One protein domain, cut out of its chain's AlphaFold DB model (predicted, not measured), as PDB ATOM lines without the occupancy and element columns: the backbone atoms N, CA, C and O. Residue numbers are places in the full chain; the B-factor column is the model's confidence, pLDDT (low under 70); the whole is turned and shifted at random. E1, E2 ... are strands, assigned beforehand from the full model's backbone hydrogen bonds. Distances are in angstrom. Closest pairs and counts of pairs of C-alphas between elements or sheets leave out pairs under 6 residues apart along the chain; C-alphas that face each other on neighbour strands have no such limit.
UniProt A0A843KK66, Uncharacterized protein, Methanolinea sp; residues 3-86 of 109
ATOM      1  N   SER A   3     221.286 212.227 218.124       93.88
ATOM      2  CA  SER A   3     222.199 213.132 218.819       93.88
ATOM      3  C   SER A   3     222.465 212.555 220.215       93.88
ATOM      4  O   SER A   3     221.645 212.765 221.117       93.88
ATOM      5  N   PRO A   4     223.535 211.757 220.394       93.88
ATOM      6  CA  PRO A   4     223.848 211.128 221.672       93.88
ATOM      7  C   PRO A   4     224.463 212.110 222.668       93.88
ATOM      8  O   PRO A   4     225.156 213.051 222.282       93.88
ATOM      9  N   ASN A   5     224.268 211.851 223.961       93.25
ATOM     10  CA  ASN A   5     225.042 212.533 224.991       93.25
ATOM     11  C   ASN A   5     226.520 212.131 224.895       93.25
ATOM     12  O   ASN A   5     226.853 210.971 224.634       93.25
ATOM     13  N   MET A   6     227.408 213.089 225.150       92.06
ATOM     14  CA  MET A   6     228.856 212.880 225.144       92.06
ATOM     15  C   MET A   6     229.385 212.816 226.579       92.06
ATOM     16  O   MET A   6     228.896 213.510 227.468       92.06
ATOM     17  N   THR A   7     230.402 211.995 226.814       89.38
ATOM     18  CA  THR A   7     231.139 211.919 228.078       89.38
ATOM     19  C   THR A   7     232.578 212.358 227.848       89.38
ATOM     20  O   THR A   7     233.226 211.910 226.903       89.38
ATOM     21  N   THR A   8     233.092 213.205 228.735       88.31
ATOM     22  CA  THR A   8     234.476 213.684 228.691       88.31
ATOM     23  C   THR A   8     235.281 213.041 229.813       88.31
ATOM     24  O   THR A   8     234.842 213.017 230.963       88.31
ATOM     25  N   ARG A   9     236.457 212.501 229.486       83.81
ATOM     26  CA  ARG A   9     237.399 211.905 230.440       83.81
ATOM     27  C   ARG A   9     238.766 212.555 230.300       83.81
ATOM     28  O   ARG A   9     239.216 212.831 229.193       83.81
ATOM     29  N   THR A  10     239.430 212.748 231.430       82.25
ATOM     30  CA  THR A  10     240.798 213.259 231.487       82.25
ATOM     31  C   THR A  10     241.740 212.087 231.735       82.25
ATOM     32  O   THR A  10     241.618 211.405 232.753       82.25
ATOM     33  N   ILE A  11     242.641 211.825 230.792       79.38
ATOM     34  CA  ILE A  11     243.636 210.756 230.862       79.38
ATOM     35  C   ILE A  11     244.970 211.376 231.267       79.38
ATOM     36  O   ILE A  11     245.422 212.349 230.664       79.38
ATOM     37  N   TRP A  12     245.587 210.801 232.295       72.50
ATOM     38  CA  TRP A  12     246.906 211.188 232.780       72.50
ATOM     39  C   TRP A  12     247.930 210.178 232.271       72.50
ATOM     40  O   TRP A  12     247.802 208.981 232.535       72.50
ATOM     41  N   TYR A  13     248.925 210.655 231.531       72.19
ATOM     42  CA  TYR A  13     250.057 209.858 231.077       72.19
ATOM     43  C   TYR A  13     251.268 210.170 231.951       72.19
ATOM     44  O   TYR A  13     251.755 211.302 231.957       72.19
ATOM     45  N   ASP A  14     251.763 209.147 232.643       62.50
ATOM     46  CA  ASP A  14     253.050 209.182 233.332       62.50
ATOM     47  C   ASP A  14     254.074 208.371 232.520       62.50
ATOM     48  O   ASP A  14     253.926 207.163 232.297       62.50
ATOM     49  N   SER A  15     255.082 209.062 231.990       58.31
ATOM     50  CA  SER A  15     256.138 208.492 231.156       58.31
ATOM     51  C   SER A  15     257.304 208.059 232.047       58.31
ATOM     52  O   SER A  15     258.169 208.858 232.385       58.31
ATOM     53  N   LYS A  16     257.392 206.761 232.370       59.22
ATOM     54  CA  LYS A  16     258.513 206.206 233.161       59.22
ATOM     55  C   LYS A  16     259.829 206.018 232.390       59.22
ATOM     56  O   LYS A  16     260.812 205.580 232.980       59.22
ATOM     57  N   TYR A  17     259.853 206.298 231.084       59.22
ATOM     58  CA  TYR A  17     260.976 205.949 230.199       59.22
ATOM     59  C   TYR A  17     261.695 207.149 229.560       59.22
ATOM     60  O   TYR A  17     262.748 206.965 228.957       59.22
ATOM     61  N   THR A  18     261.174 208.369 229.699       55.44
ATOM     62  CA  THR A  18     261.832 209.608 229.242       55.44
ATOM     63  C   THR A  18     261.455 210.767 230.161       55.44
ATOM     64  O   THR A  18     260.334 210.759 230.664       55.44
ATOM     65  N   ASP A  19     262.327 211.775 230.308       57.94
ATOM     66  CA  ASP A  19     262.148 213.022 231.096       57.94
ATOM     67  C   ASP A  19     261.024 213.950 230.577       57.94
ATOM     68  O   ASP A  19     261.099 215.179 230.617       57.94
ATOM     69  N   ARG A  20     259.968 213.373 230.008       56.03
ATOM     70  CA  ARG A  20     258.781 214.069 229.534       56.03
ATOM     71  C   ARG A  20     257.780 214.054 230.680       56.03
ATOM     72  O   ARG A  20     257.225 213.004 230.987       56.03
ATOM     73  N   GLY A  21     257.625 215.211 231.323       58.19
ATOM     74  CA  GLY A  21     256.717 215.413 232.452       58.19
ATOM     75  C   GLY A  21     255.269 215.003 232.167       58.19
ATOM     76  O   GLY A  21     254.889 214.750 231.021       58.19
ATOM     77  N   GLU A  22     254.480 214.940 233.240       59.97
ATOM     78  CA  GLU A  22     253.072 214.536 233.234       59.97
ATOM     79  C   GLU A  22     252.294 215.207 232.094       59.97
ATOM     80  O   GLU A  22     252.272 216.435 231.967       59.97
ATOM     81  N   LYS A  23     251.651 214.395 231.247       67.81
ATOM     82  CA  LYS A  23     250.817 214.888 230.149       67.81
ATOM     83  C   LYS A  23     249.365 214.524 230.412       67.81
ATOM     84  O   LYS A  23     249.028 213.355 230.584       67.81
ATOM     85  N   THR A  24     248.505 215.531 230.396       71.75
ATOM     86  CA  THR A  24     247.062 215.363 230.547       71.75
ATOM     87  C   THR A  24     246.392 215.510 229.183       71.75
ATOM     88  O   THR A  24     246.597 216.519 228.509       71.75
ATOM     89  N   GLU A  25     245.582 214.535 228.765       79.44
ATOM     90  CA  GLU A  25     244.755 214.644 227.555       79.44
ATOM     91  C   GLU A  25     243.274 214.488 227.894       79.44
ATOM     92  O   GLU A  25     242.862 213.585 228.622       79.44
ATOM     93  N   THR A  26     242.454 215.386 227.355       81.00
ATOM     94  CA  THR A  26     240.999 215.329 227.484       81.00
ATOM     95  C   THR A  26     240.417 214.618 226.269       81.00
ATOM     96  O   THR A  26     240.612 215.054 225.138       81.00
ATOM     97  N   VAL A  27     239.682 213.532 226.500       84.25
ATOM     98  CA  VAL A  27     239.035 212.730 225.459       84.25
ATOM     99  C   VAL A  27     237.524 212.811 225.633       84.25
ATOM    100  O   VAL A  27     236.997 212.493 226.700       84.25
ATOM    101  N   THR A  28     236.821 213.209 224.577       87.69
ATOM    102  CA  THR A  28     235.355 213.238 224.531       87.69
ATOM    103  C   THR A  28     234.852 212.108 223.641       87.69
ATOM    104  O   THR A  28     235.218 212.020 222.471       87.69
ATOM    105  N   THR A  29     234.009 211.236 224.189       90.00
ATOM    106  CA  THR A  29     233.430 210.081 223.487       90.00
ATOM    107  C   THR A  29     231.915 210.059 223.639       90.00
ATOM    108  O   THR A  29     231.365 210.688 224.541       90.00
ATOM    109  N   ILE A  30     231.227 209.305 222.783       91.00
ATOM    110  CA  ILE A  30     229.801 209.001 222.965       91.00
ATOM    111  C   ILE A  30     229.615 208.341 224.339       91.00
ATOM    112  O   ILE A  30     230.436 207.508 224.737       91.00
ATOM    113  N   SER A  31     228.565 208.724 225.070       91.69
ATOM    114  CA  SER A  31     228.233 208.072 226.336       91.69
ATOM    115  C   SER A  31     228.033 206.569 226.102       91.69
ATOM    116  O   SER A  31     227.256 206.187 225.225       91.69
ATOM    117  N   PRO A  32     228.668 205.686 226.892       90.19
ATOM    118  CA  PRO A  32     228.456 204.244 226.773       90.19
ATOM    119  C   PRO A  32     227.014 203.823 227.104       90.19
ATOM    120  O   PRO A  32     226.605 202.713 226.769       90.19
ATOM    121  N   ALA A  33     226.238 204.699 227.752       94.19
ATOM    122  CA  ALA A  33     224.826 204.489 228.042       94.19
ATOM    123  C   ALA A  33     223.889 205.066 226.965       94.19
ATOM    124  O   ALA A  33     222.682 204.823 227.053       94.19
ATOM    125  N   ALA A  34     224.408 205.774 225.950       95.81
ATOM    126  CA  ALA A  34     223.622 206.279 224.827       95.81
ATOM    127  C   ALA A  34     223.317 205.158 223.822       95.81
ATOM    128  O   ALA A  34     224.221 204.610 223.191       95.81
ATOM    129  N   TRP A  35     222.040 204.816 223.655       96.88
ATOM    130  CA  TRP A  35     221.596 203.817 222.678       96.88
ATOM    131  C   TRP A  35     220.159 204.065 222.222       96.88
ATOM    132  O   TRP A  35     219.362 204.678 222.933       96.88
ATOM    133  N   PHE A  36     219.823 203.573 221.033       97.25
ATOM    134  CA  PHE A  36     218.460 203.588 220.507       97.25
ATOM    135  C   PHE A  36     218.202 202.346 219.672       97.25
ATOM    136  O   PHE A  36     219.096 201.846 218.997       97.25
ATOM    137  N   GLU A  37     216.969 201.873 219.691       97.06
ATOM    138  CA  GLU A  37     216.513 200.729 218.927       97.06
ATOM    139  C   GLU A  37     215.096 200.990 218.424       97.06
ATOM    140  O   GLU A  37     214.214 201.407 219.180       97.06
ATOM    141  N   VAL A  38     214.884 200.726 217.138       96.88
ATOM    142  CA  VAL A  38     213.565 200.608 216.532       96.88
ATOM    143  C   VAL A  38     213.324 199.153 216.154       96.88
ATOM    144  O   VAL A  38     214.127 198.530 215.456       96.88
ATOM    145  N   THR A  39     212.186 198.623 216.587       96.81
ATOM    146  CA  THR A  39     211.725 197.285 216.215       96.81
ATOM    147  C   THR A  39     210.388 197.396 215.502       96.81
ATOM    148  O   THR A  39     209.452 198.021 215.998       96.81
ATOM    149  N   VAL A  40     210.290 196.782 214.326       96.44
ATOM    150  CA  VAL A  40     209.061 196.691 213.538       96.44
ATOM    151  C   VAL A  40     208.611 195.242 213.527       96.44
ATOM    152  O   VAL A  40     209.359 194.364 213.092       96.44
ATOM    153  N   ARG A  41     207.377 194.989 213.959       96.38
ATOM    154  CA  ARG A  41     206.805 193.641 214.002       96.38
ATOM    155  C   ARG A  41     205.395 193.564 213.443       96.38
ATOM    156  O   ARG A  41     204.641 194.537 213.465       96.38
ATOM    157  N   GLU A  42     205.051 192.392 212.941       95.50
ATOM    158  CA  GLU A  42     203.696 192.051 212.521       95.50
ATOM    159  C   GLU A  42     202.842 191.787 213.778       95.50
ATOM    160  O   GLU A  42     203.283 191.072 214.679       95.50
ATOM    161  N   PRO A  43     201.660 192.410 213.917       93.88
ATOM    162  CA  PRO A  43     200.936 192.424 215.182       93.88
ATOM    163  C   PRO A  43     200.279 191.089 215.544       93.88
ATOM    164  O   PRO A  43     200.069 190.862 216.733       93.88
ATOM    165  N   ALA A  44     199.926 190.231 214.579       93.00
ATOM    166  CA  ALA A  44     199.239 188.973 214.875       93.00
ATOM    167  C   ALA A  44     200.211 187.867 215.312       93.00
ATOM    168  O   ALA A  44     199.953 187.177 216.295       93.00
ATOM    169  N   SER A  45     201.332 187.706 214.608       93.56
ATOM    170  CA  SER A  45     202.353 186.690 214.899       93.56
ATOM    171  C   SER A  45     203.454 187.172 215.842       93.56
ATOM    172  O   SER A  45     204.170 186.353 216.415       93.56
ATOM    173  N   GLY A  46     203.642 188.487 215.977       92.81
ATOM    174  CA  GLY A  46     204.788 189.068 216.677       92.81
ATOM    175  C   GLY A  46     206.107 188.958 215.906       92.81
ATOM    176  O   GLY A  46     207.151 189.329 216.447       92.81
ATOM    177  N   GLN A  47     206.092 188.475 214.658       94.62
ATOM    178  CA  GLN A  47     207.293 188.329 213.839       94.62
ATOM    179  C   GLN A  47     207.986 189.682 213.645       94.62
ATOM    180  O   GLN A  47     207.368 190.646 213.192       94.62
ATOM    181  N   ILE A  48     209.288 189.739 213.936       95.44
ATOM    182  CA  ILE A  48     210.117 190.916 213.658       95.44
ATOM    183  C   ILE A  48     210.351 190.996 212.151       95.44
ATOM    184  O   ILE A  48     210.963 190.116 211.550       95.44
ATOM    185  N   VAL A  49     209.853 192.071 211.553       95.00
ATOM    186  CA  VAL A  49     209.946 192.357 210.117       95.00
ATOM    187  C   VAL A  49     211.214 193.142 209.820       95.00
ATOM    188  O   VAL A  49     211.859 192.923 208.798       95.00
ATOM    189  N   ALA A  50     211.567 194.068 210.709       94.81
ATOM    190  CA  ALA A  50     212.754 194.890 210.570       94.81
ATOM    191  C   ALA A  50     213.214 195.393 211.940       94.81
ATOM    192  O   ALA A  50     212.401 195.608 212.842       94.81
ATOM    193  N   LYS A  51     214.523 195.589 212.088       95.94
ATOM    194  CA  LYS A  51     215.135 196.078 213.319       95.94
ATOM    195  C   LYS A  51     216.370 196.899 212.978       95.94
ATOM    196  O   LYS A  51     217.160 196.472 212.143       95.94
ATOM    197  N   GLU A  52     216.526 198.056 213.603       95.88
ATOM    198  CA  GLU A  52     217.666 198.957 213.391       95.88
ATOM    199  C   GLU A  52     217.890 199.812 214.643       95.88
ATOM    200  O   GLU A  52     217.000 199.926 215.487       95.88
ATOM    201  N   GLY A  53     219.058 200.429 214.786       95.56
ATOM    202  CA  GLY A  53     219.351 201.242 215.953       95.56
ATOM    203  C   GLY A  53     220.653 202.030 215.900       95.56
ATOM    204  O   GLY A  53     221.237 202.298 214.851       95.56
ATOM    205  N   PHE A  54     221.078 202.428 217.092       96.19
ATOM    206  CA  PHE A  54     222.303 203.154 217.386       96.19
ATOM    207  C   PHE A  54     222.957 202.534 218.625       96.19
ATOM    208  O   PHE A  54     222.296 202.379 219.658       96.19
ATOM    209  N   ALA A  55     224.258 202.232 218.534       94.56
ATOM    210  CA  ALA A  55     225.034 201.527 219.564       94.56
ATOM    211  C   ALA A  55     224.453 200.137 219.920       94.56
ATOM    212  O   ALA A  55     223.648 199.590 219.177       94.56
ATOM    213  N   ARG A  56     224.900 199.501 221.017       90.69
ATOM    214  CA  ARG A  56     224.443 198.155 221.455       90.69
ATOM    215  C   ARG A  56     224.466 197.068 220.357       90.69
ATOM    216  O   ARG A  56     223.590 196.214 220.296       90.69
ATOM    217  N   GLY A  57     225.489 197.089 219.504       91.69
ATOM    218  CA  GLY A  57     225.632 196.163 218.371       91.69
ATOM    219  C   GLY A  57     225.209 196.755 217.023       91.69
ATOM    220  O   GLY A  57     225.570 196.202 215.988       91.69
ATOM    221  N   TYR A  58     224.532 197.905 217.023       93.38
ATOM    222  CA  TYR A  58     224.318 198.738 215.840       93.38
ATOM    223  C   TYR A  58     225.468 199.731 215.638       93.38
ATOM    224  O   TYR A  58     226.176 200.099 216.580       93.38
ATOM    225  N   SER A  59     225.617 200.212 214.401       93.25
ATOM    226  CA  SER A  59     226.560 201.285 214.068       93.25
ATOM    227  C   SER A  59     226.214 202.593 214.800       93.25
ATOM    228  O   SER A  59     225.041 202.926 214.979       93.25
ATOM    229  N   THR A  60     227.232 203.385 215.140       94.06
ATOM    230  CA  THR A  60     227.098 204.710 215.766       94.06
ATOM    231  C   THR A  60     226.911 205.863 214.769       94.06
ATOM    232  O   THR A  60     227.068 207.019 215.155       94.06
ATOM    233  N   ASP A  61     226.575 205.610 213.494       92.94
ATOM    234  CA  ASP A  61     226.226 206.723 212.587       92.94
ATOM    235  C   ASP A  61     224.967 207.453 213.065       92.94
ATOM    236  O   ASP A  61     223.974 206.833 213.456       92.94
ATOM    237  N   THR A  62     224.988 208.777 212.945       89.19
ATOM    238  CA  THR A  62     223.924 209.694 213.379       89.19
ATOM    239  C   THR A  62     222.684 209.671 212.477       89.19
ATOM    240  O   THR A  62     221.654 210.246 212.830       89.19
ATOM    241  N   GLY A  63     222.738 208.985 211.334       90.31
ATOM    242  CA  GLY A  63     221.622 208.757 210.416       90.31
ATOM    243  C   GLY A  63     221.464 207.270 210.109       90.31
ATOM    244  O   GLY A  63     222.455 206.574 209.905       90.31
ATOM    245  N   LYS A  64     220.219 206.786 210.096       91.25
ATOM    246  CA  LYS A  64     219.856 205.407 209.749       91.25
ATOM    247  C   LYS A  64     218.536 205.414 208.995       91.25
ATOM    248  O   LYS A  64     217.625 206.145 209.388       91.25
ATOM    249  N   ASP A  65     218.451 204.555 207.985       89.50
ATOM    250  CA  ASP A  65     217.269 204.381 207.150       89.50
ATOM    251  C   ASP A  65     216.760 202.945 207.270       89.50
ATOM    252  O   ASP A  65     217.485 201.988 207.010       89.50
ATOM    253  N   LEU A  66     215.482 202.795 207.622       90.75
ATOM    254  CA  LEU A  66     214.800 201.505 207.690       90.75
ATOM    255  C   LEU A  66     213.672 201.481 206.658       90.75
ATOM    256  O   LEU A  66     212.732 202.269 206.740       90.75
ATOM    257  N   THR A  67     213.759 200.579 205.679       89.12
ATOM    258  CA  THR A  67     212.752 200.456 204.614       89.12
ATOM    259  C   THR A  67     211.977 199.152 204.747       89.12
ATOM    260  O   THR A  67     212.549 198.072 204.623       89.12
ATOM    261  N   ILE A  68     210.659 199.254 204.912       89.62
ATOM    262  CA  ILE A  68     209.739 198.113 204.877       89.62
ATOM    263  C   ILE A  68     209.142 198.046 203.470       89.62
ATOM    264  O   ILE A  68     208.535 199.010 203.006       89.62
ATOM    265  N   ARG A  69     209.366 196.933 202.762       84.31
ATOM    266  CA  ARG A  69     208.936 196.765 201.359       84.31
ATOM    267  C   ARG A  69     207.640 195.977 201.207       84.31
ATOM    268  O   ARG A  69     206.988 196.088 200.173       84.31
ATOM    269  N   SER A  70     207.288 195.173 202.204       83.19
ATOM    270  CA  SER A  70     206.026 194.445 202.225       83.19
ATOM    271  C   SER A  70     204.882 195.366 202.641       83.19
ATOM    272  O   SER A  70     205.052 196.309 203.414       83.19
ATOM    273  N   GLN A  71     203.707 195.106 202.075       83.75
ATOM    274  CA  GLN A  71     202.469 195.734 202.514       83.75
ATOM    275  C   GLN A  71     201.957 194.984 203.741       83.75
ATOM    276  O   GLN A  71     202.036 193.756 203.795       83.75
ATOM    277  N   GLY A  72     201.416 195.707 204.716       87.06
ATOM    278  CA  GLY A  72     200.873 195.082 205.912       87.06
ATOM    279  C   GLY A  72     200.602 196.068 207.034       87.06
ATOM    280  O   GLY A  72     200.874 197.266 206.931       87.06
ATOM    281  N   LYS A  73     200.054 195.533 208.125       91.38
ATOM    282  CA  LYS A  73     199.920 196.240 209.396       91.38
ATOM    283  C   LYS A  73     201.166 195.965 210.228       91.38
ATOM    284  O   LYS A  73     201.550 194.810 210.381       91.38
ATOM    285  N   TYR A  74     201.758 197.010 210.797       94.00
ATOM    286  CA  TYR A  74     202.962 196.895 211.615       94.00
ATOM    287  C   TYR A  74     202.799 197.607 212.952       94.00
ATOM    288  O   TYR A  74     202.142 198.646 213.044       94.00
ATOM    289  N   LEU A  75     203.428 197.045 213.976       95.75
ATOM    290  CA  LEU A  75     203.665 197.678 215.263       95.75
ATOM    291  C   LEU A  75     205.124 198.138 215.275       95.75
ATOM    292  O   LEU A  75     206.027 197.334 215.046       95.75
ATOM    293  N   ILE A  76     205.334 199.435 215.502       95.50
ATOM    294  CA  ILE A  76     206.660 200.050 215.578       95.50
ATOM    295  C   ILE A  76     206.923 200.423 217.033       95.50
ATOM    296  O   ILE A  76     206.157 201.183 217.625       95.50
ATOM    297  N   GLU A  77     208.001 199.895 217.596       96.69
ATOM    298  CA  GLU A  77     208.468 200.214 218.941       96.69
ATOM    299  C   GLU A  77     209.775 200.972 218.880       96.69
ATOM    300  O   GLU A  77     210.659 200.642 218.090       96.69
ATOM    301  N   PHE A  78     209.905 201.945 219.774       96.25
ATOM    302  CA  PHE A  78     211.134 202.682 219.989       96.25
ATOM    303  C   PHE A  78     211.584 202.468 221.425       96.25
ATOM    304  O   PHE A  78     210.785 202.531 222.358       96.25
ATOM    305  N   SER A  79     212.869 202.212 221.602       95.94
ATOM    306  CA  SER A  79     213.516 202.081 222.901       95.94
ATOM    307  C   SER A  79     214.842 202.822 222.853       95.94
ATOM    308  O   SER A  79     215.500 202.842 221.818       95.94
ATOM    309  N   GLY A  80     215.248 203.457 223.946       95.81
ATOM    310  CA  GLY A  80     216.511 204.182 223.961       95.81
ATOM    311  C   GLY A  80     216.837 204.809 225.304       95.81
ATOM    312  O   GLY A  80     216.013 204.814 226.217       95.81
ATOM    313  N   ASN A  81     218.059 205.321 225.406       97.06
ATOM    314  CA  ASN A  81     218.591 205.994 226.585       97.06
ATOM    315  C   ASN A  81     219.668 207.017 226.189       97.06
ATOM    316  O   ASN A  81     220.372 206.808 225.204       97.06
ATOM    317  N   GLU A  82     219.809 208.089 226.978       95.31
ATOM    318  CA  GLU A  82     220.872 209.111 226.871       95.31
ATOM    319  C   GLU A  82     221.147 209.663 225.456       95.31
ATOM    320  O   GLU A  82     222.286 209.952 225.081       95.31
ATOM    321  N   LEU A  83     220.095 209.838 224.654       95.00
ATOM    322  CA  LEU A  83     220.186 210.500 223.358       95.00
ATOM    323  C   LEU A  83     218.870 211.145 222.939       95.00
ATOM    324  O   LEU A  83     217.798 210.769 223.409       95.00
ATOM    325  N   SER A  84     218.959 212.080 221.997       94.38
ATOM    326  CA  SER A  84     217.809 212.612 221.262       94.38
ATOM    327  C   SER A  84     217.679 211.915 219.908       94.38
ATOM    328  O   SER A  84     218.655 211.821 219.161       94.38
ATOM    329  N   ALA A  85     216.478 211.434 219.573       92.75
ATOM    330  CA  ALA A  85     216.191 210.779 218.296       92.75
ATOM    331  C   ALA A  85     215.106 211.529 217.514       92.75
ATOM    332  O   ALA A  85     214.037 211.831 218.040       92.75
ATOM    333  N   GLN A  86     215.370 211.798 216.234       93.25
ATOM    334  CA  GLN A  86     214.379 212.322 215.294       93.25
ATOM    335  C   GLN A  86     213.976 211.192 214.361       93.25
ATOM    336  O   GLN A  86     214.791 210.704 213.568       93.25
TER     337      GLN A  86
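This is residues 3 to 86 of the 109 residues of an uncharacterized protein of Methanolinea sp (UniProt A0A843KK66). What shape is this? It is a long rod of two parts end to end: a two-stranded hairpin arm, E1 and E2, and a three-stranded sheet, E4 - E3 - E5, with the long link of residues 55 to 74 running back along the sheet's length. What is it made of? The 84 printed residues have no named helix and six named strands, E1 to E6 in order, both sheets antiparallel; the class is all strand, with under half of the residues, 40, in named elements. How spread out is it? It is extended, with a radius of gyration of the C-alphas of 20.4 A and spans of 68 by 22 by 19 A.

Where is the arm? E1 is residues 6 to 13, 22.2 A long, from C-alpha 6 at (228.856, 212.880, 225.144); E2 is residues 23 to 30, 23.0 A. Where are the others? E3 is residues 35 to 41, 19.9 A; E4 is 48 to 54, 17.7 A; E5 is 75 to 81, 20.5 A; E6 is 83 to 85, 6.5 A, ending with C-alpha 85 at (216.191, 210.779, 218.296).

How do E1 and E2 pair? They form an antiparallel hairpin at 157 degrees, with N 9 and O 27 2.8 A apart. How is the larger sheet paired? Inner strand E3 is antiparallel to E4, its hairpin partner, at 168 degrees, N 38 to O 52 being 2.8 A, and to E5 at 170 degrees, N 37 to O 79 being 2.8 A. What of E6? It pairs with no named strand, but residues 83 to 84 pair antiparallel with residues 3 to 4. Which stay apart? E2 and E3 are apart, as are E4 and E5.

How long is it? The two C-alphas farthest apart, of Asp 19 and Ala 44, are 69.3 A apart. Are there cuts or long links? The printed part has no cut, and the link from E4 to E5 is long, 20 residues. Where is confidence low? Residues 14 to 23 are under 70 in pLDDT; the mean of the printed part is 87.5.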